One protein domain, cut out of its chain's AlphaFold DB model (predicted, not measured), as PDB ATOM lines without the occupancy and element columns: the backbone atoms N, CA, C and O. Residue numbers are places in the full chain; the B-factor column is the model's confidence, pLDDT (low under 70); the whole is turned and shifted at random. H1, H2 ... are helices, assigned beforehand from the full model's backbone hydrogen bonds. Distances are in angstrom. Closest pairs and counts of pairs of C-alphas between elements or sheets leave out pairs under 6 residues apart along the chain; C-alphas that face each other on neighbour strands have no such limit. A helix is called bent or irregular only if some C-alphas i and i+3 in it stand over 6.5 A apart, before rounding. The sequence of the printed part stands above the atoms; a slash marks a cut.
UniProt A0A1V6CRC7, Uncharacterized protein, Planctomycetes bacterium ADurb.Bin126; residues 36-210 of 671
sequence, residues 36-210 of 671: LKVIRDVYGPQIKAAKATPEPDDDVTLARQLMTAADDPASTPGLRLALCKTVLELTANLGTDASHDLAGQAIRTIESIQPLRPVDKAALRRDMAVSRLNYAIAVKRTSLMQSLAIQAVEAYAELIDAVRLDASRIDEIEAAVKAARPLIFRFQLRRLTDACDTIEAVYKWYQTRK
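AT A GLANCE: This is residues 36 to 210 of the 671 residues of an uncharacterized protein of Planctomycetes bacterium ADurb.Bin126 (UniProt A0A1V6CRC7). Eight helices, each running against the one before it, form a drawn-out up-and-down bundle: H1 to H4 pack together at one end, H6, H7 and H8 pack at the other, and H5 lies between, packed closely on H6 and only thinly on H4. The printed part has 175 residues, with the named helices H1 to H8 in that order and no named strand; the class is all helix. The whole is compact, with a radius of gyration of the C-alphas of 17.9 A and spans of 51 by 38 by 25 A.

HOW THE PARTS SIT: Start with H1, residues 36 to 50, and H2, residues 56 to 70: this hairpin touches through residues 46 to 50 and 58 to 62 alone, with closest C-alphas Ala 50 and Asp 58 at 5.5 A. H3, residues 77 to 91, touches H2 at a shallow tilt of 11 degrees, opposite ways, closest at the C-alphas of Ala 70 and Arg 80, 4.7 A. Next, H4, residues 97 to 113, touches H3, closest at the C-alphas of Thr 91 and Ser 99, 4.8 A. H5, residues 118 to 138, only just touches H4, with 3 pairs of C-alphas within 8 A; His 100 and Met 128 have the closest C-alphas, 6.7 A. H6, residues 142 to 164, touches H5 at 21 degrees, a shallow tilt, opposite ways; look at the C-alphas of Arg 126 and Ala 155, the closest, 4.7 A apart. H7, residues 172 to 186, touches H6, closest at the C-alphas of Ile 160 and Ile 173, 5.5 A. H8, residues 193 to 210, touches H7, closest at the C-alphas of Val 177 and Ile 199, 6.4 A. H1 and H8 are apart. Every O i to N i+4 pair is within hydrogen-bond range in H2, H3, H4, H5 and H8; in H1 it is 9 of 11, in H6 17 of 19, in H7 9 of 11.

IN THESE COORDINATES: Find C-alpha 36 at (164.706, 178.265, 241.071), where H1 begins. H5 starts at C-alpha 118, (182.082, 196.845, 241.325), and runs 30.2 A; H6 is 33.5 A long. H8, 25.4 A, ends at C-alpha 210, (191.750, 202.262, 260.906). H1 is irregular, but only just, with C-alphas 42 and 45 7.0 A apart; H6 is irregular too, with C-alphas 143 and 146 7.3 A apart.

THE WHOLE: The C-alphas farthest apart, Ala 74 and Thr 208, are 53.4 A apart. The printed part has no cut, and no link is long. Confidence is under 70 at residues 36 to 44, 46 to 47, 49 to 54 and 190 to 194.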
ATOM      1  N   LEU A  36     163.825 179.013 240.160       58.69
ATOM      2  CA  LEU A  36     164.706 178.265 241.071       58.69
ATOM      3  C   LEU A  36     164.295 176.791 241.207       58.69
ATOM      4  O   LEU A  36     165.150 175.923 241.405       58.69
ATOM      5  N   LYS A  37     162.998 176.494 241.083       60.06
ATOM      6  CA  LYS A  37     162.473 175.126 241.105       60.06
ATOM      7  C   LYS A  37     162.872 174.345 239.850       60.06
ATOM      8  O   LYS A  37     163.301 173.206 239.991       60.06
ATOM      9  N   VAL A  38     162.859 174.954 238.659       62.75
ATOM     10  CA  VAL A  38     163.359 174.318 237.419       62.75
ATOM     11  C   VAL A  38     164.839 173.943 237.545       62.75
ATOM     12  O   VAL A  38     165.225 172.828 237.198       62.75
ATOM     13  N   ILE A  39     165.666 174.824 238.115       60.81
ATOM     14  CA  ILE A  39     167.088 174.526 238.346       60.81
ATOM     15  C   ILE A  39     167.261 173.377 239.335       60.81
ATOM     16  O   ILE A  39     168.036 172.452 239.087       60.81
ATOM     17  N   ARG A  40     166.517 173.401 240.441       61.94
ATOM     18  CA  ARG A  40     166.583 172.366 241.473       61.94
ATOM     19  C   ARG A  40     166.090 171.002 240.984       61.94
ATOM     20  O   ARG A  40     166.698 169.996 241.345       61.94
ATOM     21  N   ASP A  41     165.031 170.970 240.182       62.78
ATOM     22  CA  ASP A  41     164.359 169.734 239.776       62.78
ATOM     23  C   ASP A  41     165.008 169.101 238.531       62.78
ATOM     24  O   ASP A  41     165.134 167.880 238.470       62.78
ATOM     25  N   VAL A  42     165.482 169.906 237.569       65.88
ATOM     26  CA  VAL A  42     166.097 169.408 236.321       65.88
ATOM     27  C   VAL A  42     167.611 169.254 236.460       65.88
ATOM     28  O   VAL A  42     168.165 168.202 236.138       65.88
ATOM     29  N   TYR A  43     168.291 170.280 236.976       64.94
ATOM     30  CA  TYR A  43     169.755 170.317 237.022       64.94
ATOM     31  C   TYR A  43     170.323 169.928 238.391       64.94
ATOM     32  O   TYR A  43     171.462 169.477 238.474       64.94
ATOM     33  N   GLY A  44     169.543 170.014 239.472       69.69
ATOM     34  CA  GLY A  44     169.972 169.651 240.828       69.69
ATOM     35  C   GLY A  44     170.560 168.235 240.969       69.69
ATOM     36  O   GLY A  44     171.603 168.094 241.615       69.69
ATOM     37  N   PRO A  45     169.965 167.184 240.370       73.06
ATOM     38  CA  PRO A  45     170.552 165.841 240.368       73.06
ATOM     39  C   PRO A  45     171.892 165.769 239.622       73.06
ATOM     40  O   PRO A  45     172.818 165.115 240.098       73.06
ATOM     41  N   GLN A  46     172.021 166.481 238.499       65.06
ATOM     42  CA  GLN A  46     173.245 166.524 237.689       65.06
ATOM     43  C   GLN A  46     174.362 167.309 238.391       65.06
ATOM     44  O   GLN A  46     175.500 166.858 238.417       65.06
ATOM     45  N   ILE A  47     174.026 168.419 239.057       69.31
ATOM     46  CA  ILE A  47     174.952 169.206 239.888       69.31
ATOM     47  C   ILE A  47     175.469 168.372 241.063       69.31
ATOM     48  O   ILE A  47     176.654 168.418 241.380       69.31
ATOM     49  N   LYS A  48     174.598 167.595 241.720       73.31
ATOM     50  CA  LYS A  48     175.021 166.689 242.799       73.31
ATOM     51  C   LYS A  48     175.924 165.566 242.295       73.31
ATOM     52  O   LYS A  48     176.841 165.194 243.016       73.31
ATOM     53  N   ALA A  49     175.660 165.038 241.101       68.69
ATOM     54  CA  ALA A  49     176.485 164.001 240.491       68.69
ATOM     55  C   ALA A  49     177.874 164.533 240.100       68.69
ATOM     56  O   ALA A  49     178.864 163.910 240.465       68.69
ATOM     57  N   ALA A  50     177.948 165.706 239.462       60.50
ATOM     58  CA  ALA A  50     179.214 166.346 239.094       60.50
ATOM     59  C   ALA A  50     180.046 166.732 240.331       60.50
ATOM     60  O   ALA A  50     181.222 166.415 240.414       60.50
ATOM     61  N   LYS A  51     179.419 167.279 241.383       66.81
ATOM     62  CA  LYS A  51     180.125 167.588 242.644       66.81
ATOM     63  C   LYS A  51     180.539 166.353 243.458       66.81
ATOM     64  O   LYS A  51     181.269 166.496 244.439       66.81
ATOM     65  N   ALA A  52     180.032 165.164 243.123       69.00
ATOM     66  CA  ALA A  52     180.419 163.914 243.777       69.00
ATOM     67  C   ALA A  52     181.689 163.306 243.161       69.00
ATOM     68  O   ALA A  52     182.333 162.478 243.810       69.00
ATOM     69  N   THR A  53     182.066 163.718 241.947       59.78
ATOM     70  CA  THR A  53     183.324 163.332 241.311       59.78
ATOM     71  C   THR A  53     184.396 164.405 241.563       59.78
ATOM     72  O   THR A  53     184.104 165.596 241.600       59.78
ATOM     73  N   PRO A  54     185.664 164.023 241.801       58.75
ATOM     74  CA  PRO A  54     186.750 164.981 242.018       58.75
ATOM     75  C   PRO A  54     187.331 165.550 240.707       58.75
ATOM     76  O   PRO A  54     188.361 166.225 240.747       58.75
ATOM     77  N   GLU A  55     186.732 165.247 239.549       71.38
ATOM     78  CA  GLU A  55     187.280 165.579 238.232       71.38
ATOM     79  C   GLU A  55     186.747 166.929 237.709       71.38
ATOM     80  O   GLU A  55     185.546 167.076 237.494       71.38
ATOM     81  N   PRO A  56     187.622 167.919 237.429       74.38
ATOM     82  CA  PRO A  56     187.207 169.235 236.927       74.38
ATOM     83  C   PRO A  56     186.446 169.214 235.592       74.38
ATOM     84  O   PRO A  56     185.748 170.175 235.268       74.38
ATOM     85  N   ASP A  57     186.610 168.157 234.792       81.12
ATOM     86  CA  ASP A  57     186.012 168.051 233.457       81.12
ATOM     87  C   ASP A  57     184.496 167.795 233.508       81.12
ATOM     88  O   ASP A  57     183.771 168.263 232.621       81.12
ATOM     89  N   ASP A  58     183.994 167.149 234.565       79.62
ATOM     90  CA  ASP A  58     182.557 166.930 234.776       79.62
ATOM     91  C   ASP A  58     181.838 168.258 235.053       79.62
ATOM     92  O   ASP A  58     180.835 168.582 234.407       79.62
ATOM     93  N   ASP A  59     182.406 169.085 235.936       81.38
ATOM     94  CA  ASP A  59     181.885 170.417 236.256       81.38
ATOM     95  C   ASP A  59     181.929 171.356 235.039       81.38
ATOM     96  O   ASP A  59     180.978 172.101 234.792       81.38
ATOM     97  N   VAL A  60     182.994 171.305 234.228       86.31
ATOM     98  CA  VAL A  60     183.097 172.080 232.975       86.31
ATOM     99  C   VAL A  60     182.061 171.621 231.948       86.31
ATOM    100  O   VAL A  60     181.471 172.451 231.249       86.31
ATOM    101  N   THR A  61     181.822 170.314 231.843       86.75
ATOM    102  CA  THR A  61     180.837 169.750 230.914       86.75
ATOM    103  C   THR A  61     179.424 170.169 231.301       86.75
ATOM    104  O   THR A  61     178.676 170.662 230.452       86.75
ATOM    105  N   LEU A  62     179.083 170.063 232.586       85.38
ATOM    106  CA  LEU A  62     177.801 170.520 233.111       85.38
ATOM    107  C   LEU A  62     177.637 172.036 232.943       85.38
ATOM    108  O   LEU A  62     176.610 172.498 232.453       85.38
ATOM    109  N   ALA A  63     178.665 172.823 233.262       87.38
ATOM    110  CA  ALA A  63     178.640 174.270 233.077       87.38
ATOM    111  C   ALA A  63     178.398 174.676 231.615       87.38
ATOM    112  O   ALA A  63     177.648 175.615 231.353       87.38
ATOM    113  N   ARG A  64     178.971 173.948 230.648       89.88
ATOM    114  CA  ARG A  64     178.704 174.178 229.222       89.88
ATOM    115  C   ARG A  64     177.246 173.894 228.867       89.88
ATOM    116  O   ARG A  64     176.649 174.684 228.146       89.88
ATOM    117  N   GLN A  65     176.666 172.810 229.381       87.50
ATOM    118  CA  GLN A  65     175.248 172.491 229.166       87.50
ATOM    119  C   GLN A  65     174.331 173.578 229.741       87.50
ATOM    120  O   GLN A  65     173.400 174.015 229.068       87.50
ATOM    121  N   LEU A  66     174.633 174.059 230.951       87.31
ATOM    122  CA  LEU A  66     173.882 175.135 231.599       87.31
ATOM    123  C   LEU A  66     174.002 176.465 230.843       87.31
ATOM    124  O   LEU A  66     173.003 177.169 230.715       87.31
ATOM    125  N   MET A  67     175.183 176.795 230.309       90.00
ATOM    126  CA  MET A  67     175.357 177.974 229.451       90.00
ATOM    127  C   MET A  67     174.554 177.854 228.151       90.00
ATOM    128  O   MET A  67     173.857 178.796 227.795       90.00
ATOM    129  N   THR A  68     174.554 176.689 227.494       88.62
ATOM    130  CA  THR A  68     173.721 176.456 226.301       88.62
ATOM    131  C   THR A  68     172.231 176.634 226.605       88.62
ATOM    132  O   THR A  68     171.514 177.235 225.813       88.62
ATOM    133  N   ALA A  69     171.759 176.152 227.759       84.25
ATOM    134  CA  ALA A  69     170.375 176.350 228.187       84.25
ATOM    135  C   ALA A  69     170.067 177.822 228.524       84.25
ATOM    136  O   ALA A  69     168.960 178.304 228.284       84.25
ATOM    137  N   ALA A  70     171.045 178.556 229.061       84.81
ATOM    138  CA  ALA A  70     170.913 179.988 229.306       84.81
ATOM    139  C   ALA A  70     170.864 180.801 227.999       84.81
ATOM    140  O   ALA A  70     170.203 181.833 227.960       84.81
ATOM    141  N   ASP A  71     171.506 180.337 226.929       85.00
ATOM    142  CA  ASP A  71     171.486 181.002 225.620       85.00
ATOM    143  C   ASP A  71     170.235 180.667 224.779       85.00
ATOM    144  O   ASP A  71     170.034 181.254 223.714       85.00
ATOM    145  N   ASP A  72     169.370 179.759 225.249       82.88
ATOM    146  CA  ASP A  72     168.111 179.425 224.576       82.88
ATOM    147  C   ASP A  72     167.184 180.665 224.504       82.88
ATOM    148  O   ASP A  72     166.870 181.262 225.542       82.88
ATOM    149  N   PRO A  73     166.700 181.060 223.307       75.62
ATOM    150  CA  PRO A  73     165.756 182.167 223.144       75.62
ATOM    151  C   PRO A  73     164.468 182.034 223.968       75.62
ATOM    152  O   PRO A  73     163.839 183.047 224.275       75.62
ATOM    153  N   ALA A  74     164.070 180.809 224.326       76.06
ATOM    154  CA  ALA A  74     162.907 180.537 225.163       76.06
ATOM    155  C   ALA A  74     163.154 180.801 226.664       76.06
ATOM    156  O   ALA A  74     162.199 180.855 227.442       76.06
ATOM    157  N   SER A  75     164.408 180.991 227.092       77.94
ATOM    158  CA  SER A  75     164.760 181.174 228.501       77.94
ATOM    159  C   SER A  75     164.397 182.572 229.022       77.94
ATOM    160  O   SER A  75     164.823 183.616 228.502       77.94
ATOM    161  N   THR A  76     163.647 182.614 230.126       80.00
ATOM    162  CA  THR A  76     163.304 183.863 230.822       80.00
ATOM    163  C   THR A  76     164.565 184.536 231.390       80.00
ATOM    164  O   THR A  76     165.548 183.853 231.691       80.00
ATOM    165  N   PRO A  77     164.590 185.870 231.572       79.25
ATOM    166  CA  PRO A  77     165.725 186.546 232.208       79.25
ATOM    167  C   PRO A  77     166.049 186.014 233.618       79.25
ATOM    168  O   PRO A  77     167.221 185.920 233.977       79.25
ATOM    169  N   GLY A  78     165.027 185.624 234.394       78.69
ATOM    170  CA  GLY A  78     165.183 185.031 235.728       78.69
ATOM    171  C   GLY A  78     165.889 183.674 235.692       78.69
ATOM    172  O   GLY A  78     166.886 183.477 236.393       78.69
ATOM    173  N   LEU A  79     165.447 182.777 234.805       80.31
ATOM    174  CA  LEU A  79     166.079 181.478 234.585       80.31
ATOM    175  C   LEU A  79     167.516 181.624 234.066       80.31
ATOM    176  O   LEU A  79     168.426 180.987 234.595       80.31
ATOM    177  N   ARG A  80     167.752 182.517 233.093       83.25
ATOM    178  CA  ARG A  80     169.098 182.808 232.562       83.25
ATOM    179  C   ARG A  80     170.059 183.268 233.649       83.25
ATOM    180  O   ARG A  80     171.177 182.759 233.740       83.25
ATOM    181  N   LEU A  81     169.614 184.192 234.501       84.31
ATOM    182  CA  LEU A  81     170.401 184.691 235.625       84.31
ATOM    183  C   LEU A  81     170.781 183.558 236.587       84.31
ATOM    184  O   LEU A  81     171.933 183.460 237.009       84.31
ATOM    185  N   ALA A  82     169.823 182.702 236.941       82.44
ATOM    186  CA  ALA A  82     170.044 181.637 237.908       82.44
ATOM    187  C   ALA A  82     170.911 180.487 237.343       82.44
ATOM    188  O   ALA A  82     171.782 179.973 238.054       82.44
ATOM    189  N   LEU A  83     170.777 180.155 236.052       86.50
ATOM    190  CA  LEU A  83     171.683 179.238 235.349       86.50
ATOM    191  C   LEU A  83     173.117 179.782 235.326       86.50
ATOM    192  O   LEU A  83     174.043 179.074 235.717       86.50
ATOM    193  N   CYS A  84     173.313 181.057 234.973       88.62
ATOM    194  CA  CYS A  84     174.645 181.673 234.947       88.62
ATOM    195  C   CYS A  84     175.292 181.743 236.343       88.62
ATOM    196  O   CYS A  84     176.496 181.529 236.473       88.62
ATOM    197  N   LYS A  85     174.515 181.994 237.408       88.12
ATOM    198  CA  LYS A  85     175.023 181.917 238.793       88.12
ATOM    199  C   LYS A  85     175.499 180.506 239.140       88.12
ATOM    200  O   LYS A  85     176.579 180.349 239.698       88.12
ATOM    201  N   THR A  86     174.744 179.488 238.730       84.94
ATOM    202  CA  THR A  86     175.120 178.080 238.927       84.94
ATOM    203  C   THR A  86     176.392 177.725 238.148       84.94
ATOM    204  O   THR A  86     177.279 177.061 238.678       84.94
ATOM    205  N   VAL A  87     176.535 178.223 236.915       89.06
ATOM    206  CA  VAL A  87     177.767 178.079 236.121       89.06
ATOM    207  C   VAL A  87     178.966 178.671 236.858       89.06
ATOM    208  O   VAL A  87     180.018 178.033 236.907       89.06
ATOM    209  N   LEU A  88     178.825 179.852 237.470       88.81
ATOM    210  CA  LEU A  88     179.907 180.454 238.255       88.81
ATOM    211  C   LEU A  88     180.293 179.607 239.466       88.81
ATOM    212  O   LEU A  88     181.484 179.425 239.707       88.81
ATOM    213  N   GLU A  89     179.321 179.052 240.189       86.62
ATOM    214  CA  GLU A  89     179.594 178.163 241.323       86.62
ATOM    215  C   GLU A  89     180.378 176.910 240.921       86.62
ATOM    216  O   GLU A  89     181.227 176.453 241.687       86.62
ATOM    217  N   LEU A  90     180.104 176.360 239.733       85.12
ATOM    218  CA  LEU A  90     180.800 175.183 239.207       85.12
ATOM    219  C   LEU A  90     182.204 175.519 238.692       85.12
ATOM    220  O   LEU A  90     183.115 174.716 238.827       85.12
ATOM    221  N   THR A  91     182.401 176.698 238.097       88.06
ATOM    222  CA  THR A  91     183.607 176.972 237.292       88.06
ATOM    223  C   THR A  91     184.625 177.902 237.944       88.06
ATOM    224  O   THR A  91     185.818 177.772 237.665       88.06
ATOM    225  N   ALA A  92     184.215 178.815 238.831       83.31
ATOM    226  CA  ALA A  92     185.090 179.882 239.331       83.31
ATOM    227  C   ALA A  92     186.335 179.369 240.083       83.31
ATOM    228  O   ALA A  92     187.388 180.013 240.052       83.31
ATOM    229  N   ASN A  93     186.233 178.197 240.718       84.50
ATOM    230  CA  ASN A  93     187.288 177.625 241.558       84.50
ATOM    231  C   ASN A  93     188.148 176.554 240.865       84.50
ATOM    232  O   ASN A  93     189.140 176.115 241.442       84.50
ATOM    233  N   LEU A  94     187.810 176.138 239.637       86.44
ATOM    234  CA  LEU A  94     188.505 175.033 238.960       86.44
ATOM    235  C   LEU A  94     189.862 175.447 238.380       86.44
ATOM    236  O   LEU A  94     190.814 174.670 238.386       86.44
ATOM    237  N   GLY A  95     189.964 176.673 237.859       84.44
ATOM    238  CA  GLY A  95     191.220 177.229 237.348       84.44
ATOM    239  C   GLY A  95     191.706 176.665 236.004       84.44
ATOM    240  O   GLY A  95     192.792 177.033 235.555       84.44
ATOM    241  N   THR A  96     190.925 175.816 235.331       88.69
ATOM    242  CA  THR A  96     191.200 175.385 233.949       88.69
ATOM    243  C   THR A  96     190.848 176.496 232.955       88.69
ATOM    244  O   THR A  96     189.996 177.340 233.240       88.69
ATOM    245  N   ASP A  97     191.456 176.499 231.766       85.56
ATOM    246  CA  ASP A  97     191.164 177.516 230.740       85.56
ATOM    247  C   ASP A  97     189.681 177.487 230.323       85.56
ATOM    248  O   ASP A  97     189.024 178.525 230.300       85.56
ATOM    249  N   ALA A  98     189.117 176.289 230.135       86.81
ATOM    250  CA  ALA A  98     187.702 176.112 229.810       86.81
ATOM    251  C   ALA A  98     186.764 176.626 230.920       86.81
ATOM    252  O   ALA A  98     185.761 177.274 230.623       86.81
ATOM    253  N   SER A  99     187.095 176.376 232.195       89.50
ATOM    254  CA  SER A  99     186.316 176.903 233.325       89.50
ATOM    255  C   SER A  99     186.358 178.432 233.380       89.50
ATOM    256  O   SER A  99     185.337 179.073 233.616       89.50
ATOM    257  N   HIS A 100     187.515 179.031 233.088       87.62
ATOM    258  CA  HIS A 100     187.679 180.478 233.091       87.62
ATOM    259  C   HIS A 100     186.882 181.157 231.974       87.62
ATOM    260  O   HIS A 100     186.255 182.190 232.213       87.62
ATOM    261  N   ASP A 101     186.868 180.569 230.777       87.00
ATOM    262  CA  ASP A 101     186.104 181.090 229.645       87.00
ATOM    263  C   ASP A 101     184.595 181.033 229.911       87.00
ATOM    264  O   ASP A 101     183.896 182.025 229.686       87.00
ATOM    265  N   LEU A 102     184.099 179.913 230.454       90.19
ATOM    266  CA  LEU A 102     182.692 179.744 230.837       90.19
ATOM    267  C   LEU A 102     182.286 180.705 231.959       90.19
ATOM    268  O   LEU A 102     181.269 181.385 231.839       90.19
ATOM    269  N   ALA A 103     183.101 180.841 233.009       89.31
ATOM    270  CA  ALA A 103     182.861 181.815 234.071       89.31
ATOM    271  C   ALA A 103     182.846 183.256 233.526       89.31
ATOM    272  O   ALA A 103     181.984 184.061 233.876       89.31
ATOM    273  N   GLY A 104     183.760 183.585 232.608       88.06
ATOM    274  CA  GLY A 104     183.796 184.891 231.953       88.06
ATOM    275  C   GLY A 104     182.557 185.164 231.093       88.06
ATOM    276  O   GLY A 104     182.075 186.297 231.065       88.06
ATOM    277  N   GLN A 105     182.029 184.147 230.406       88.25
ATOM    278  CA  GLN A 105     180.759 184.234 229.676       88.25
ATOM    279  C   GLN A 105     179.582 184.435 230.634       88.25
ATOM    280  O   GLN A 105     178.825 185.385 230.454       88.25
ATOM    281  N   ALA A 106     179.490 183.631 231.696       89.00
ATOM    282  CA  ALA A 106     178.438 183.741 232.701       89.00
ATOM    283  C   ALA A 106     178.410 185.127 233.366       89.00
ATOM    284  O   ALA A 106     177.336 185.707 233.503       89.00
ATOM    285  N   ILE A 107     179.568 185.712 233.712       89.12
ATOM    286  CA  ILE A 107     179.637 187.089 234.239       89.12
ATOM    287  C   ILE A 107     179.059 188.086 233.233       89.12
ATOM    288  O   ILE A 107     178.239 188.913 233.617       89.12
ATOM    289  N   ARG A 108     179.441 188.012 231.948       87.25
ATOM    290  CA  ARG A 108     178.920 188.931 230.918       87.25
ATOM    291  C   ARG A 108     177.405 188.813 230.751       87.25
ATOM    292  O   ARG A 108     176.738 189.836 230.614       87.25
ATOM    293  N   THR A 109     176.870 187.595 230.790       85.69
ATOM    294  CA  THR A 109     175.423 187.353 230.702       85.69
ATOM    295  C   THR A 109     174.692 187.828 231.956       85.69
ATOM    296  O   THR A 109     173.624 188.418 231.854       85.69
ATOM    297  N   ILE A 110     175.268 187.648 233.147       87.44
ATOM    298  CA  ILE A 110     174.706 188.216 234.380       87.44
ATOM    299  C   ILE A 110     174.674 189.740 234.281       87.44
ATOM    300  O   ILE A 110     173.633 190.327 234.544       87.44
ATOM    301  N   GLU A 111     175.766 190.379 233.853       84.00
ATOM    302  CA  GLU A 111     175.854 191.840 233.758       84.00
ATOM    303  C   GLU A 111     174.879 192.454 232.748       84.00
ATOM    304  O   GLU A 111     174.455 193.592 232.943       84.00
ATOM    305  N   SER A 112     174.500 191.723 231.694       82.94
ATOM    306  CA  SER A 112     173.494 192.193 230.734       82.94
ATOM    307  C   SER A 112     172.063 192.134 231.281       82.94
ATOM    308  O   SER A 112     171.197 192.853 230.785       82.94
ATOM    309  N   ILE A 113     171.816 191.312 232.307       84.12
ATOM    310  CA  ILE A 113     170.514 191.170 232.974       84.12
ATOM    311  C   ILE A 113     170.449 192.064 234.218       84.12
ATOM    312  O   ILE A 113     169.493 192.812 234.409       84.12
ATOM    313  N   GLN A 114     171.464 191.974 235.076       83.69
ATOM    314  CA  GLN A 114     171.579 192.684 236.342       83.69
ATOM    315  C   GLN A 114     173.029 193.159 236.538       83.69
ATOM    316  O   GLN A 114     173.917 192.336 236.783       83.69
ATOM    317  N   PRO A 115     173.289 194.480 236.503       81.31
ATOM    318  CA  PRO A 115     174.620 195.018 236.758       81.31
ATOM    319  C   PRO A 115     175.151 194.590 238.132       81.31
ATOM    320  O   PRO A 115     174.506 194.805 239.160       81.31
ATOM    321  N   LEU A 116     176.340 193.987 238.152       82.50
ATOM    322  CA  LEU A 116     177.019 193.608 239.390       82.50
ATOM    323  C   LEU A 116     177.649 194.832 240.056       82.50
ATOM    324  O   LEU A 116     178.160 195.733 239.387       82.50
ATOM    325  N   ARG A 117     177.682 194.839 241.395       84.06
ATOM    326  CA  ARG A 117     178.427 195.866 242.131       84.06
ATOM    327  C   ARG A 117     179.923 195.749 241.801       84.06
ATOM    328  O   ARG A 117     180.431 194.626 241.718       84.06
ATOM    329  N   PRO A 118     180.661 196.869 241.678       86.06
ATOM    330  CA  PRO A 118     182.082 196.845 241.325       86.06
ATOM    331  C   PRO A 118     182.939 195.944 242.224       86.06
ATOM    332  O   PRO A 118     183.790 195.217 241.715       86.06
ATOM    333  N   VAL A 119     182.683 195.942 243.538       88.62
ATOM    334  CA  VAL A 119     183.412 195.101 244.502       88.62
ATOM    335  C   VAL A 119     183.167 193.614 244.247       88.62
ATOM    336  O   VAL A 119     184.114 192.834 244.228       88.62
ATOM    337  N   ASP A 120     181.919 193.220 243.989       89.38
ATOM    338  CA  ASP A 120     181.559 191.821 243.725       89.38
ATOM    339  C   ASP A 120     182.181 191.337 242.407       89.38
ATOM    340  O   ASP A 120     182.738 190.242 242.335       89.38
ATOM    341  N   LYS A 121     182.182 192.194 241.380       88.81
ATOM    342  CA  LYS A 121     182.855 191.920 240.105       88.81
ATOM    343  C   LYS A 121     184.365 191.743 240.278       88.81
ATOM    344  O   LYS A 121     184.941 190.803 239.729       88.81
ATOM    345  N   ALA A 122     185.009 192.641 241.020       90.38
ATOM    346  CA  ALA A 122     186.444 192.571 241.274       90.38
ATOM    347  C   ALA A 122     186.810 191.339 242.121       90.38
ATOM    348  O   ALA A 122     187.820 190.688 241.853       90.38
ATOM    349  N   ALA A 123     185.957 190.962 243.081       90.88
ATOM    350  CA  ALA A 123     186.123 189.747 243.870       90.88
ATOM    351  C   ALA A 123     186.083 188.492 242.987       90.88
ATOM    352  O   ALA A 123     187.027 187.706 243.032       90.88
ATOM    353  N   LEU A 124     185.079 188.369 242.108       90.25
ATOM    354  CA  LEU A 124     184.971 187.253 241.159       90.25
ATOM    355  C   LEU A 124     186.194 187.156 240.235       90.25
ATOM    356  O   LEU A 124     186.743 186.073 240.040       90.25
ATOM    357  N   ARG A 125     186.664 188.288 239.692       89.75
ATOM    358  CA  ARG A 125     187.880 188.318 238.860       89.75
ATOM    359  C   ARG A 125     189.109 187.840 239.617       89.75
ATOM    360  O   ARG A 125     189.890 187.057 239.078       89.75
ATOM    361  N   ARG A 126     189.275 188.305 240.857       93.50
ATOM    362  CA  ARG A 126     190.364 187.880 241.738       93.50
ATOM    363  C   ARG A 126     190.296 186.383 241.998       93.50
ATOM    364  O   ARG A 126     191.315 185.718 241.842       93.50
ATOM    365  N   ASP A 127     189.127 185.851 242.336       91.69
ATOM    366  CA  ASP A 127     188.963 184.425 242.625       91.69
ATOM    367  C   ASP A 127     189.289 183.571 241.395       91.69
ATOM    368  O   ASP A 127     190.103 182.655 241.480       91.69
ATOM    369  N   MET A 128     188.786 183.946 240.218       90.56
ATOM    370  CA  MET A 128     189.108 183.265 238.960       90.56
ATOM    371  C   MET A 128     190.610 183.303 238.625       90.56
ATOM    372  O   MET A 128     191.176 182.295 238.196       90.56
ATOM    373  N   ALA A 129     191.272 184.452 238.802       91.62
ATOM    374  CA  ALA A 129     192.701 184.600 238.518       91.62
ATOM    375  C   ALA A 129     193.569 183.772 239.482       91.62
ATOM    376  O   ALA A 129     194.509 183.094 239.058       91.62
ATOM    377  N   VAL A 130     193.223 183.777 240.773       93.56
ATOM    378  CA  VAL A 130     193.903 182.982 241.806       93.56
ATOM    379  C   VAL A 130     193.696 181.487 241.568       93.56
ATOM    380  O   VAL A 130     194.664 180.729 241.625       93.56
ATOM    381  N   SER A 131     192.480 181.056 241.226       91.88
ATOM    382  CA  SER A 131     192.181 179.656 240.905       91.88
ATOM    383  C   SER A 131     193.002 179.156 239.717       91.88
ATOM    384  O   SER A 131     193.598 178.083 239.802       91.88
ATOM    385  N   ARG A 132     193.145 179.950 238.643       92.06
ATOM    386  CA  ARG A 132     194.023 179.594 237.509       92.06
ATOM    387  C   ARG A 132     195.482 179.452 237.913       92.06
ATOM    388  O   ARG A 132     196.149 178.508 237.487       92.06
ATOM    389  N   LEU A 133     195.993 180.374 238.729       93.75
ATOM    390  CA  LEU A 133     197.363 180.292 239.232       93.75
ATOM    391  C   LEU A 133     197.564 179.031 240.083       93.75
ATOM    392  O   LEU A 133     198.536 178.304 239.879       93.75
ATOM    393  N   ASN A 134     196.644 178.755 241.006       92.19
ATOM    394  CA  ASN A 134     196.700 177.588 241.882       92.19
ATOM    395  C   ASN A 134     196.638 176.283 241.086       92.19
ATOM    396  O   ASN A 134     197.449 175.389 241.328       92.19
ATOM    397  N   TYR A 135     195.749 176.201 240.094       91.19
ATOM    398  CA  TYR A 135     195.676 175.065 239.182       91.19
ATOM    399  C   TYR A 135     197.003 174.872 238.439       91.19
ATOM    400  O   TYR A 135     197.586 173.790 238.488       91.19
ATOM    401  N   ALA A 136     197.555 175.930 237.833       90.00
ATOM    402  CA  ALA A 136     198.840 175.864 237.136       90.00
ATOM    403  C   ALA A 136     199.990 175.403 238.049       90.00
ATOM    404  O   ALA A 136     200.847 174.640 237.598       90.00
ATOM    405  N   ILE A 137     199.999 175.827 239.321       90.81
ATOM    406  CA  ILE A 137     200.941 175.352 240.346       90.81
ATOM    407  C   ILE A 137     200.750 173.855 240.609       90.81
ATOM    408  O   ILE A 137     201.734 173.114 240.569       90.81
ATOM    409  N   ALA A 138     199.512 173.410 240.834       90.00
ATOM    410  CA  ALA A 138     199.185 172.015 241.125       90.00
ATOM    411  C   ALA A 138     199.599 171.074 239.981       90.00
ATOM    412  O   ALA A 138     200.251 170.059 240.219       90.00
ATOM    413  N   VAL A 139     199.318 171.459 238.732       89.81
ATOM    414  CA  VAL A 139     199.690 170.685 237.535       89.81
ATOM    415  C   VAL A 139     201.087 171.020 236.988       89.81
ATOM    416  O   VAL A 139     201.445 170.593 235.893       89.81
ATOM    417  N   LYS A 140     201.893 171.790 237.734       89.56
ATOM    418  CA  LYS A 140     203.289 172.147 237.411       89.56
ATOM    419  C   LYS A 140     203.497 172.775 236.018       89.56
ATOM    420  O   LYS A 140     204.536 172.573 235.392       89.56
ATOM    421  N   ARG A 141     202.562 173.607 235.543       85.50
ATOM    422  CA  ARG A 141     202.680 174.378 234.284       85.50
ATOM    423  C   ARG A 141     203.609 175.590 234.446       85.50
ATOM    424  O   ARG A 141     203.172 176.739 234.395       85.50
ATOM    425  N   THR A 142     204.899 175.340 234.671       82.12
ATOM    426  CA  THR A 142     205.918 176.349 235.031       82.12
ATOM    427  C   THR A 142     206.017 177.515 234.048       82.12
ATOM    428  O   THR A 142     206.182 178.653 234.483       82.12
ATOM    429  N   SER A 143     205.845 177.263 232.747       79.12
ATOM    430  CA  SER A 143     205.895 178.286 231.692       79.12
ATOM    431  C   SER A 143     204.804 179.359 231.805       79.12
ATOM    432  O   SER A 143     205.007 180.472 231.329       79.12
ATOM    433  N   LEU A 144     203.671 179.059 232.454       83.06
ATOM    434  CA  LEU A 144     202.524 179.970 232.584       83.06
ATOM    435  C   LEU A 144     202.419 180.626 233.969       83.06
ATOM    436  O   LEU A 144     201.677 181.594 234.139       83.06
ATOM    437  N   MET A 145     203.143 180.122 234.974       86.31
ATOM    438  CA  MET A 145     202.962 180.571 236.361       86.31
ATOM    439  C   MET A 145     203.252 182.060 236.536       86.31
ATOM    440  O   MET A 145     202.519 182.742 237.243       86.31
ATOM    441  N   GLN A 146     204.293 182.585 235.882       83.75
ATOM    442  CA  GLN A 146     204.650 183.994 236.035       83.75
ATOM    443  C   GLN A 146     203.587 184.922 235.432       83.75
ATOM    444  O   GLN A 146     203.248 185.928 236.049       83.75
ATOM    445  N   SER A 147     203.033 184.597 234.257       84.81
ATOM    446  CA  SER A 147     201.957 185.387 233.642       84.81
ATOM    447  C   SER A 147     200.656 185.309 234.439       84.81
ATOM    448  O   SER A 147     199.985 186.322 234.604       84.81
ATOM    449  N   LEU A 148     200.317 184.138 234.985       88.56
ATOM    450  CA  LEU A 148     199.127 183.974 235.825       88.56
ATOM    451  C   LEU A 148     199.282 184.675 237.184       88.56
ATOM    452  O   LEU A 148     198.324 185.249 237.692       88.56
ATOM    453  N   ALA A 149     200.493 184.704 237.747       89.62
ATOM    454  CA  ALA A 149     200.779 185.450 238.970       89.62
ATOM    455  C   ALA A 149     200.626 186.964 238.773       89.62
ATOM    456  O   ALA A 149     200.115 187.639 239.663       89.62
ATOM    457  N   ILE A 150     201.015 187.488 237.604       86.56
ATOM    458  CA  ILE A 150     200.761 188.887 237.231       86.56
ATOM    459  C   ILE A 150     199.258 189.171 237.241       86.56
ATOM    460  O   ILE A 150     198.828 190.083 237.939       86.56
ATOM    461  N   GLN A 151     198.465 188.347 236.548       88.06
ATOM    462  CA  GLN A 151     197.009 188.516 236.483       88.06
ATOM    463  C   GLN A 151     196.356 188.458 237.870       88.06
ATOM    464  O   GLN A 151     195.472 189.255 238.166       88.06
ATOM    465  N   ALA A 152     196.810 187.555 238.744       92.69
ATOM    466  CA  ALA A 152     196.308 187.466 240.112       92.69
ATOM    467  C   ALA A 152     196.623 188.730 240.931       92.69
ATOM    468  O   ALA A 152     195.749 189.232 241.634       92.69
ATOM    469  N   VAL A 153     197.841 189.275 240.830       91.12
ATOM    470  CA  VAL A 153     198.222 190.520 241.524       91.12
ATOM    471  C   VAL A 153     197.447 191.722 240.985       91.12
ATOM    472  O   VAL A 153     196.974 192.533 241.776       91.12
ATOM    473  N   GLU A 154     197.262 191.823 239.668       89.69
ATOM    474  CA  GLU A 154     196.429 192.872 239.073       89.69
ATOM    475  C   GLU A 154     194.971 192.764 239.535       89.69
ATOM    476  O   GLU A 154     194.377 193.773 239.903       89.69
ATOM    477  N   ALA A 155     194.419 191.552 239.627       91.06
ATOM    478  CA  ALA A 155     193.065 191.345 240.134       91.06
ATOM    479  C   ALA A 155     192.929 191.673 241.636       91.06
ATOM    480  O   ALA A 155     191.897 192.192 242.059       91.06
ATOM    481  N   TYR A 156     193.966 191.435 242.448       92.56
ATOM    482  CA  TYR A 156     194.001 191.923 243.832       92.56
ATOM    483  C   TYR A 156     194.042 193.450 243.905       92.56
ATOM    484  O   TYR A 156     193.350 194.019 244.744       92.56
ATOM    485  N   ALA A 157     194.819 194.112 243.042       89.50
ATOM    486  CA  ALA A 157     194.838 195.571 242.971       89.50
ATOM    487  C   ALA A 157     193.458 196.129 242.576       89.50
ATOM    488  O   ALA A 157     192.958 197.023 243.252       89.50
ATOM    489  N   GLU A 158     192.793 195.538 241.571       88.38
ATOM    490  CA  GLU A 158     191.415 195.892 241.189       88.38
ATOM    491  C   GLU A 158     190.427 195.726 242.354       88.38
ATOM    492  O   GLU A 158     189.593 196.602 242.586       88.38
ATOM    493  N   LEU A 159     190.516 194.620 243.105       91.50
ATOM    494  CA  LEU A 159     189.676 194.392 244.283       91.50
ATOM    495  C   LEU A 159     189.940 195.429 245.375       91.50
ATOM    496  O   LEU A 159     188.990 195.977 245.922       91.50
ATOM    497  N   ILE A 160     191.205 195.709 245.689       90.12
ATOM    498  CA  ILE A 160     191.588 196.694 246.709       90.12
ATOM    499  C   ILE A 160     191.063 198.084 246.339       90.12
ATOM    500  O   ILE A 160     190.487 198.761 247.192       90.12
ATOM    501  N   ASP A 161     191.197 198.485 245.075       85.69
ATOM    502  CA  ASP A 161     190.660 199.752 244.582       85.69
ATOM    503  C   ASP A 161     189.131 199.793 244.668       85.69
ATOM    504  O   ASP A 161     188.572 200.802 245.094       85.69
ATOM    505  N   ALA A 162     188.439 198.701 244.328       86.12
ATOM    506  CA  ALA A 162     186.983 198.629 244.441       86.12
ATOM    507  C   ALA A 162     186.511 198.677 245.905       86.12
ATOM    508  O   ALA A 162     185.613 199.450 246.231       86.12
ATOM    509  N   VAL A 163     187.126 197.892 246.797       88.06
ATOM    510  CA  VAL A 163     186.792 197.838 248.233       88.06
ATOM    511  C   VAL A 163     187.059 199.176 248.914       88.06
ATOM    512  O   VAL A 163     186.284 199.607 249.757       88.06
ATOM    513  N   ARG A 164     188.123 199.884 248.527       83.31
ATOM    514  CA  ARG A 164     188.409 201.234 249.028       83.31
ATOM    515  C   ARG A 164     187.249 202.208 248.791       83.31
ATOM    516  O   ARG A 164     187.121 203.196 249.520       83.31
ATOM    517  N   LEU A 165     186.418 201.955 247.781       76.00
ATOM    518  CA  LEU A 165     185.218 202.732 247.472       76.00
ATOM    519  C   LEU A 165     183.974 202.318 248.271       76.00
ATOM    520  O   LEU A 165     182.985 203.045 248.235       76.00
ATOM    521  N   ASP A 166     184.033 201.222 249.026       77.50
ATOM    522  CA  ASP A 166     182.928 200.680 249.813       77.50
ATOM    523  C   ASP A 166     183.316 200.573 251.297       77.50
ATOM    524  O   ASP A 166     183.957 199.616 251.741       77.50
ATOM    525  N   ALA A 167     182.895 201.565 252.088       71.88
ATOM    526  CA  ALA A 167     183.207 201.640 253.515       71.88
ATOM    527  C   ALA A 167     182.735 200.404 254.305       71.88
ATOM    528  O   ALA A 167     183.353 200.056 255.309       71.88
ATOM    529  N   SER A 168     181.687 199.708 253.844       78.69
ATOM    530  CA  SER A 168     181.136 198.531 254.531       78.69
ATOM    531  C   SER A 168     182.027 197.289 254.432       78.69
ATOM    532  O   SER A 168     181.919 196.385 255.257       78.69
ATOM    533  N   ARG A 169     182.923 197.250 253.440       82.62
ATOM    534  CA  ARG A 169     183.809 196.108 253.157       82.62
ATOM    535  C   ARG A 169     185.283 196.444 253.325       82.62
ATOM    536  O   ARG A 169     186.140 195.633 252.993       82.62
ATOM    537  N   ILE A 170     185.588 197.627 253.851       82.38
ATOM    538  CA  ILE A 170     186.938 198.194 253.877       82.38
ATOM    539  C   ILE A 170     187.975 197.309 254.586       82.38
ATOM    540  O   ILE A 170     189.158 197.351 254.254       82.38
ATOM    541  N   ASP A 171     187.533 196.455 255.508       83.75
ATOM    542  CA  ASP A 171     188.386 195.491 256.204       83.75
ATOM    543  C   ASP A 171     188.930 194.372 255.298       83.75
ATOM    544  O   ASP A 171     189.966 193.776 255.604       83.75
ATOM    545  N   GLU A 172     188.320 194.134 254.132       88.62
ATOM    546  CA  GLU A 172     188.833 193.182 253.140       88.62
ATOM    547  C   GLU A 172     190.167 193.630 252.520       88.62
ATOM    548  O   GLU A 172     190.925 192.783 252.039       88.62
ATOM    549  N   ILE A 173     190.511 194.927 252.586       88.69
ATOM    550  CA  ILE A 173     191.797 195.454 252.095       88.69
ATOM    551  C   ILE A 173     192.963 194.746 252.786       88.69
ATOM    552  O   ILE A 173     193.924 194.347 252.130       88.69
ATOM    553  N   GLU A 174     192.891 194.554 254.106       89.31
ATOM    554  CA  GLU A 174     193.977 193.924 254.858       89.31
ATOM    555  C   GLU A 174     194.198 192.472 254.413       89.31
ATOM    556  O   GLU A 174     195.342 192.054 254.205       89.31
ATOM    557  N   ALA A 175     193.113 191.718 254.221       88.88
ATOM    558  CA  ALA A 175     193.170 190.340 253.748       88.88
ATOM    559  C   ALA A 175     193.713 190.255 252.311       88.88
ATOM    560  O   ALA A 175     194.603 189.446 252.034       88.88
ATOM    561  N   ALA A 176     193.241 191.126 251.414       91.00
ATOM    562  CA  ALA A 176     193.688 191.185 250.025       91.00
ATOM    563  C   ALA A 176     195.186 191.514 249.914       91.00
ATOM    564  O   ALA A 176     195.924 190.826 249.208       91.00
ATOM    565  N   VAL A 177     195.673 192.505 250.668       89.50
ATOM    566  CA  VAL A 177     197.097 192.887 250.688       89.50
ATOM    567  C   VAL A 177     197.966 191.754 251.243       89.50
ATOM    568  O   VAL A 177     199.018 191.443 250.673       89.50
ATOM    569  N   LYS A 178     197.529 191.104 252.334       89.62
ATOM    570  CA  LYS A 178     198.226 189.948 252.924       89.62
ATOM    571  C   LYS A 178     198.315 188.768 251.952       89.62
ATOM    572  O   LYS A 178     199.327 188.071 251.969       89.62
ATOM    573  N   ALA A 179     197.315 188.571 251.094       90.12
ATOM    574  CA  ALA A 179     197.321 187.524 250.074       90.12
ATOM    575  C   ALA A 179     198.162 187.890 248.832       90.12
ATOM    576  O   ALA A 179     198.864 187.036 248.290       90.12
ATOM    577  N   ALA A 180     198.153 189.157 248.407       90.69
ATOM    578  CA  ALA A 180     198.879 189.612 247.220       90.69
ATOM    579  C   ALA A 180     200.402 189.702 247.434       90.69
ATOM    580  O   ALA A 180     201.181 189.318 246.558       90.69
ATOM    581  N   ARG A 181     200.853 190.173 248.607       88.12
ATOM    582  CA  ARG A 181     202.285 190.376 248.910       88.12
ATOM    583  C   ARG A 181     203.154 189.127 248.690       88.12
ATOM    584  O   ARG A 181     204.173 189.244 248.007       88.12
ATOM    585  N   PRO A 182     202.786 187.931 249.189       89.69
ATOM    586  CA  PRO A 182     203.542 186.708 248.930       89.69
ATOM    587  C   PRO A 182     203.721 186.399 247.442       89.69
ATOM    588  O   PRO A 182     204.792 185.939 247.050       89.69
ATOM    589  N   LEU A 183     202.719 186.681 246.600       89.75
ATOM    590  CA  LEU A 183     202.807 186.469 245.151       89.75
ATOM    591  C   LEU A 183     203.834 187.411 244.513       89.75
ATOM    592  O   LEU A 183     204.676 186.962 243.734       89.75
ATOM    593  N   ILE A 184     203.817 188.689 244.901       86.25
ATOM    594  CA  ILE A 184     204.765 189.704 244.414       86.25
ATOM    595  C   ILE A 184     206.210 189.278 244.707       86.25
ATOM    596  O   ILE A 184     207.056 189.299 243.808       86.25
ATOM    597  N   PHE A 185     206.489 188.849 245.943       84.88
ATOM    598  CA  PHE A 185     207.829 188.418 246.346       84.88
ATOM    599  C   PHE A 185     208.235 187.087 245.706       84.88
ATOM    600  O   PHE A 185     209.321 186.999 245.133       84.88
ATOM    601  N   ARG A 186     207.365 186.068 245.753       87.06
ATOM    602  CA  ARG A 186     207.651 184.719 245.237       87.06
ATOM    603  C   ARG A 186     207.964 184.720 243.744       87.06
ATOM    604  O   ARG A 186     208.877 184.021 243.320       87.06
ATOM    605  N   PHE A 187     207.219 185.494 242.958       85.06
ATOM    606  CA  PHE A 187     207.374 185.553 241.502       85.06
ATOM    607  C   PHE A 187     208.240 186.729 241.025       85.06
ATOM    608  O   PHE A 187     208.336 186.964 239.819       85.06
ATOM    609  N   GLN A 188     208.879 187.457 241.952       82.44
ATOM    610  CA  GLN A 188     209.753 188.603 241.676       82.44
ATOM    611  C   GLN A 188     209.116 189.625 240.720       82.44
ATOM    612  O   GLN A 188     209.748 190.116 239.784       82.44
ATOM    613  N   LEU A 189     207.849 189.975 240.951       77.94
ATOM    614  CA  LEU A 189     207.041 190.791 240.035       77.94
ATOM    615  C   LEU A 189     207.374 192.293 240.076       77.94
ATOM    616  O   LEU A 189     206.526 193.123 239.773       77.94
ATOM    617  N   ARG A 190     208.626 192.662 240.383       63.41
ATOM    618  CA  ARG A 190     209.093 194.057 240.526       63.41
ATOM    619  C   ARG A 190     208.880 194.921 239.277       63.41
ATOM    620  O   ARG A 190     208.897 196.136 239.376       63.41
ATOM    621  N   ARG A 191     208.665 194.299 238.112       60.94
ATOM    622  CA  ARG A 191     208.292 194.974 236.858       60.94
ATOM    623  C   ARG A 191     206.864 195.543 236.845       60.94
ATOM    624  O   ARG A 191     206.533 196.270 235.921       60.94
ATOM    625  N   LEU A 192     206.026 195.191 237.822       64.25
ATOM    626  CA  LEU A 192     204.670 195.720 238.007       64.25
ATOM    627  C   LEU A 192     204.655 196.841 239.059       64.25
ATOM    628  O   LEU A 192     203.855 196.777 239.996       64.25
ATOM    629  N   THR A 193     205.562 197.818 238.953       64.12
ATOM    630  CA  THR A 193     205.709 198.911 239.935       64.12
ATOM    631  C   THR A 193     204.363 199.535 240.277       64.12
ATOM    632  O   THR A 193     203.980 199.501 241.435       64.12
ATOM    633  N   ASP A 194     203.564 199.908 239.277       66.69
ATOM    634  CA  ASP A 194     202.282 200.585 239.491       66.69
ATOM    635  C   ASP A 194     201.296 199.765 240.341       66.69
ATOM    636  O   ASP A 194     200.690 200.286 241.271       66.69
ATOM    637  N   ALA A 195     201.133 198.465 240.058       70.50
ATOM    638  CA  ALA A 195     200.208 197.618 240.818       70.50
ATOM    639  C   ALA A 195     200.719 197.361 242.243       70.50
ATOM    640  O   ALA A 195     199.934 197.346 243.192       70.50
ATOM    641  N   CYS A 196     202.033 197.177 242.403       75.62
ATOM    642  CA  CYS A 196     202.649 197.004 243.716       75.62
ATOM    643  C   CYS A 196     202.531 198.287 244.552       75.62
ATOM    644  O   CYS A 196     202.125 198.222 245.711       75.62
ATOM    645  N   ASP A 197     202.806 199.440 243.946       75.75
ATOM    646  CA  ASP A 197     202.734 200.756 244.575       75.75
ATOM    647  C   ASP A 197     201.296 201.088 244.987       75.75
ATOM    648  O   ASP A 197     201.078 201.559 246.105       75.75
ATOM    649  N   THR A 198     200.298 200.763 244.152       75.56
ATOM    650  CA  THR A 198     198.875 200.886 244.511       75.56
ATOM    651  C   THR A 198     198.536 200.052 245.745       75.56
ATOM    652  O   THR A 198     197.974 200.582 246.705       75.56
ATOM    653  N   ILE A 199     198.912 198.767 245.767       83.44
ATOM    654  CA  ILE A 199     198.641 197.870 246.902       83.44
ATOM    655  C   ILE A 199     199.259 198.428 248.194       83.44
ATOM    656  O   ILE A 199     198.606 198.446 249.239       83.44
ATOM    657  N   GLU A 200     200.500 198.917 248.143       82.38
ATOM    658  CA  GLU A 200     201.171 199.469 249.321       82.38
ATOM    659  C   GLU A 200     200.600 200.816 249.772       82.38
ATOM    660  O   GLU A 200     200.413 201.032 250.974       82.38
ATOM    661  N   ALA A 201     200.311 201.720 248.835       83.06
ATOM    662  CA  ALA A 201     199.743 203.028 249.128       83.06
ATOM    663  C   ALA A 201     198.350 202.901 249.758       83.06
ATOM    664  O   ALA A 201     198.086 203.520 250.794       83.06
ATOM    665  N   VAL A 202     197.484 202.051 249.193       82.56
ATOM    666  CA  VAL A 202     196.138 201.816 249.731       82.56
ATOM    667  C   VAL A 202     196.205 201.137 251.097       82.56
ATOM    668  O   VAL A 202     195.462 201.519 252.000       82.56
ATOM    669  N   TYR A 203     197.132 200.198 251.309       85.81
ATOM    670  CA  TYR A 203     197.300 199.577 252.623       85.81
ATOM    671  C   TYR A 203     197.738 200.578 253.702       85.81
ATOM    672  O   TYR A 203     197.181 200.581 254.799       85.81
ATOM    673  N   LYS A 204     198.699 201.464 253.400       87.81
ATOM    674  CA  LYS A 204     199.126 202.530 254.327       87.81
ATOM    675  C   LYS A 204     197.976 203.479 254.663       87.81
ATOM    676  O   LYS A 204     197.786 203.826 255.832       87.81
ATOM    677  N   TRP A 205     197.195 203.869 253.656       86.50
ATOM    678  CA  TRP A 205     195.989 204.666 253.856       86.50
ATOM    679  C   TRP A 205     194.976 203.941 254.755       86.50
ATOM    680  O   TRP A 205     194.517 204.531 255.732       86.50
ATOM    681  N   TYR A 206     194.699 202.656 254.499       89.62
ATOM    682  CA  TYR A 206     193.781 201.843 255.308       89.62
ATOM    683  C   TYR A 206     194.229 201.765 256.770       89.62
ATOM    684  O   TYR A 206     193.418 201.980 257.664       89.62
ATOM    685  N   GLN A 207     195.516 201.513 257.028       89.31
ATOM    686  CA  GLN A 207     196.051 201.471 258.394       89.31
ATOM    687  C   GLN A 207     195.889 202.817 259.110       89.31
ATOM    688  O   GLN A 207     195.438 202.859 260.253       89.31
ATOM    689  N   THR A 208     196.191 203.919 258.419       90.00
ATOM    690  CA  THR A 208     196.021 205.276 258.963       90.00
ATOM    691  C   THR A 208     194.558 205.543 259.312       90.00
ATOM    692  O   THR A 208     194.254 205.963 260.428       90.00
ATOM    693  N   ARG A 209     193.644 205.227 258.387       89.56
ATOM    694  CA  ARG A 209     192.198 205.330 258.595       89.56
ATOM    695  C   ARG A 209     191.751 204.482 259.790       89.56
ATOM    696  O   ARG A 209     191.078 204.991 260.676       89.56
ATOM    697  N   LYS A 210     192.137 203.205 259.844       90.69
ATOM    698  CA  LYS A 210     191.750 202.262 260.906       90.69
ATOM    699  C   LYS A 210     192.107 202.794 262.293       90.69
ATOM    700  O   LYS A 210     191.251 202.819 263.171       90.69
TER     701      LYS A 210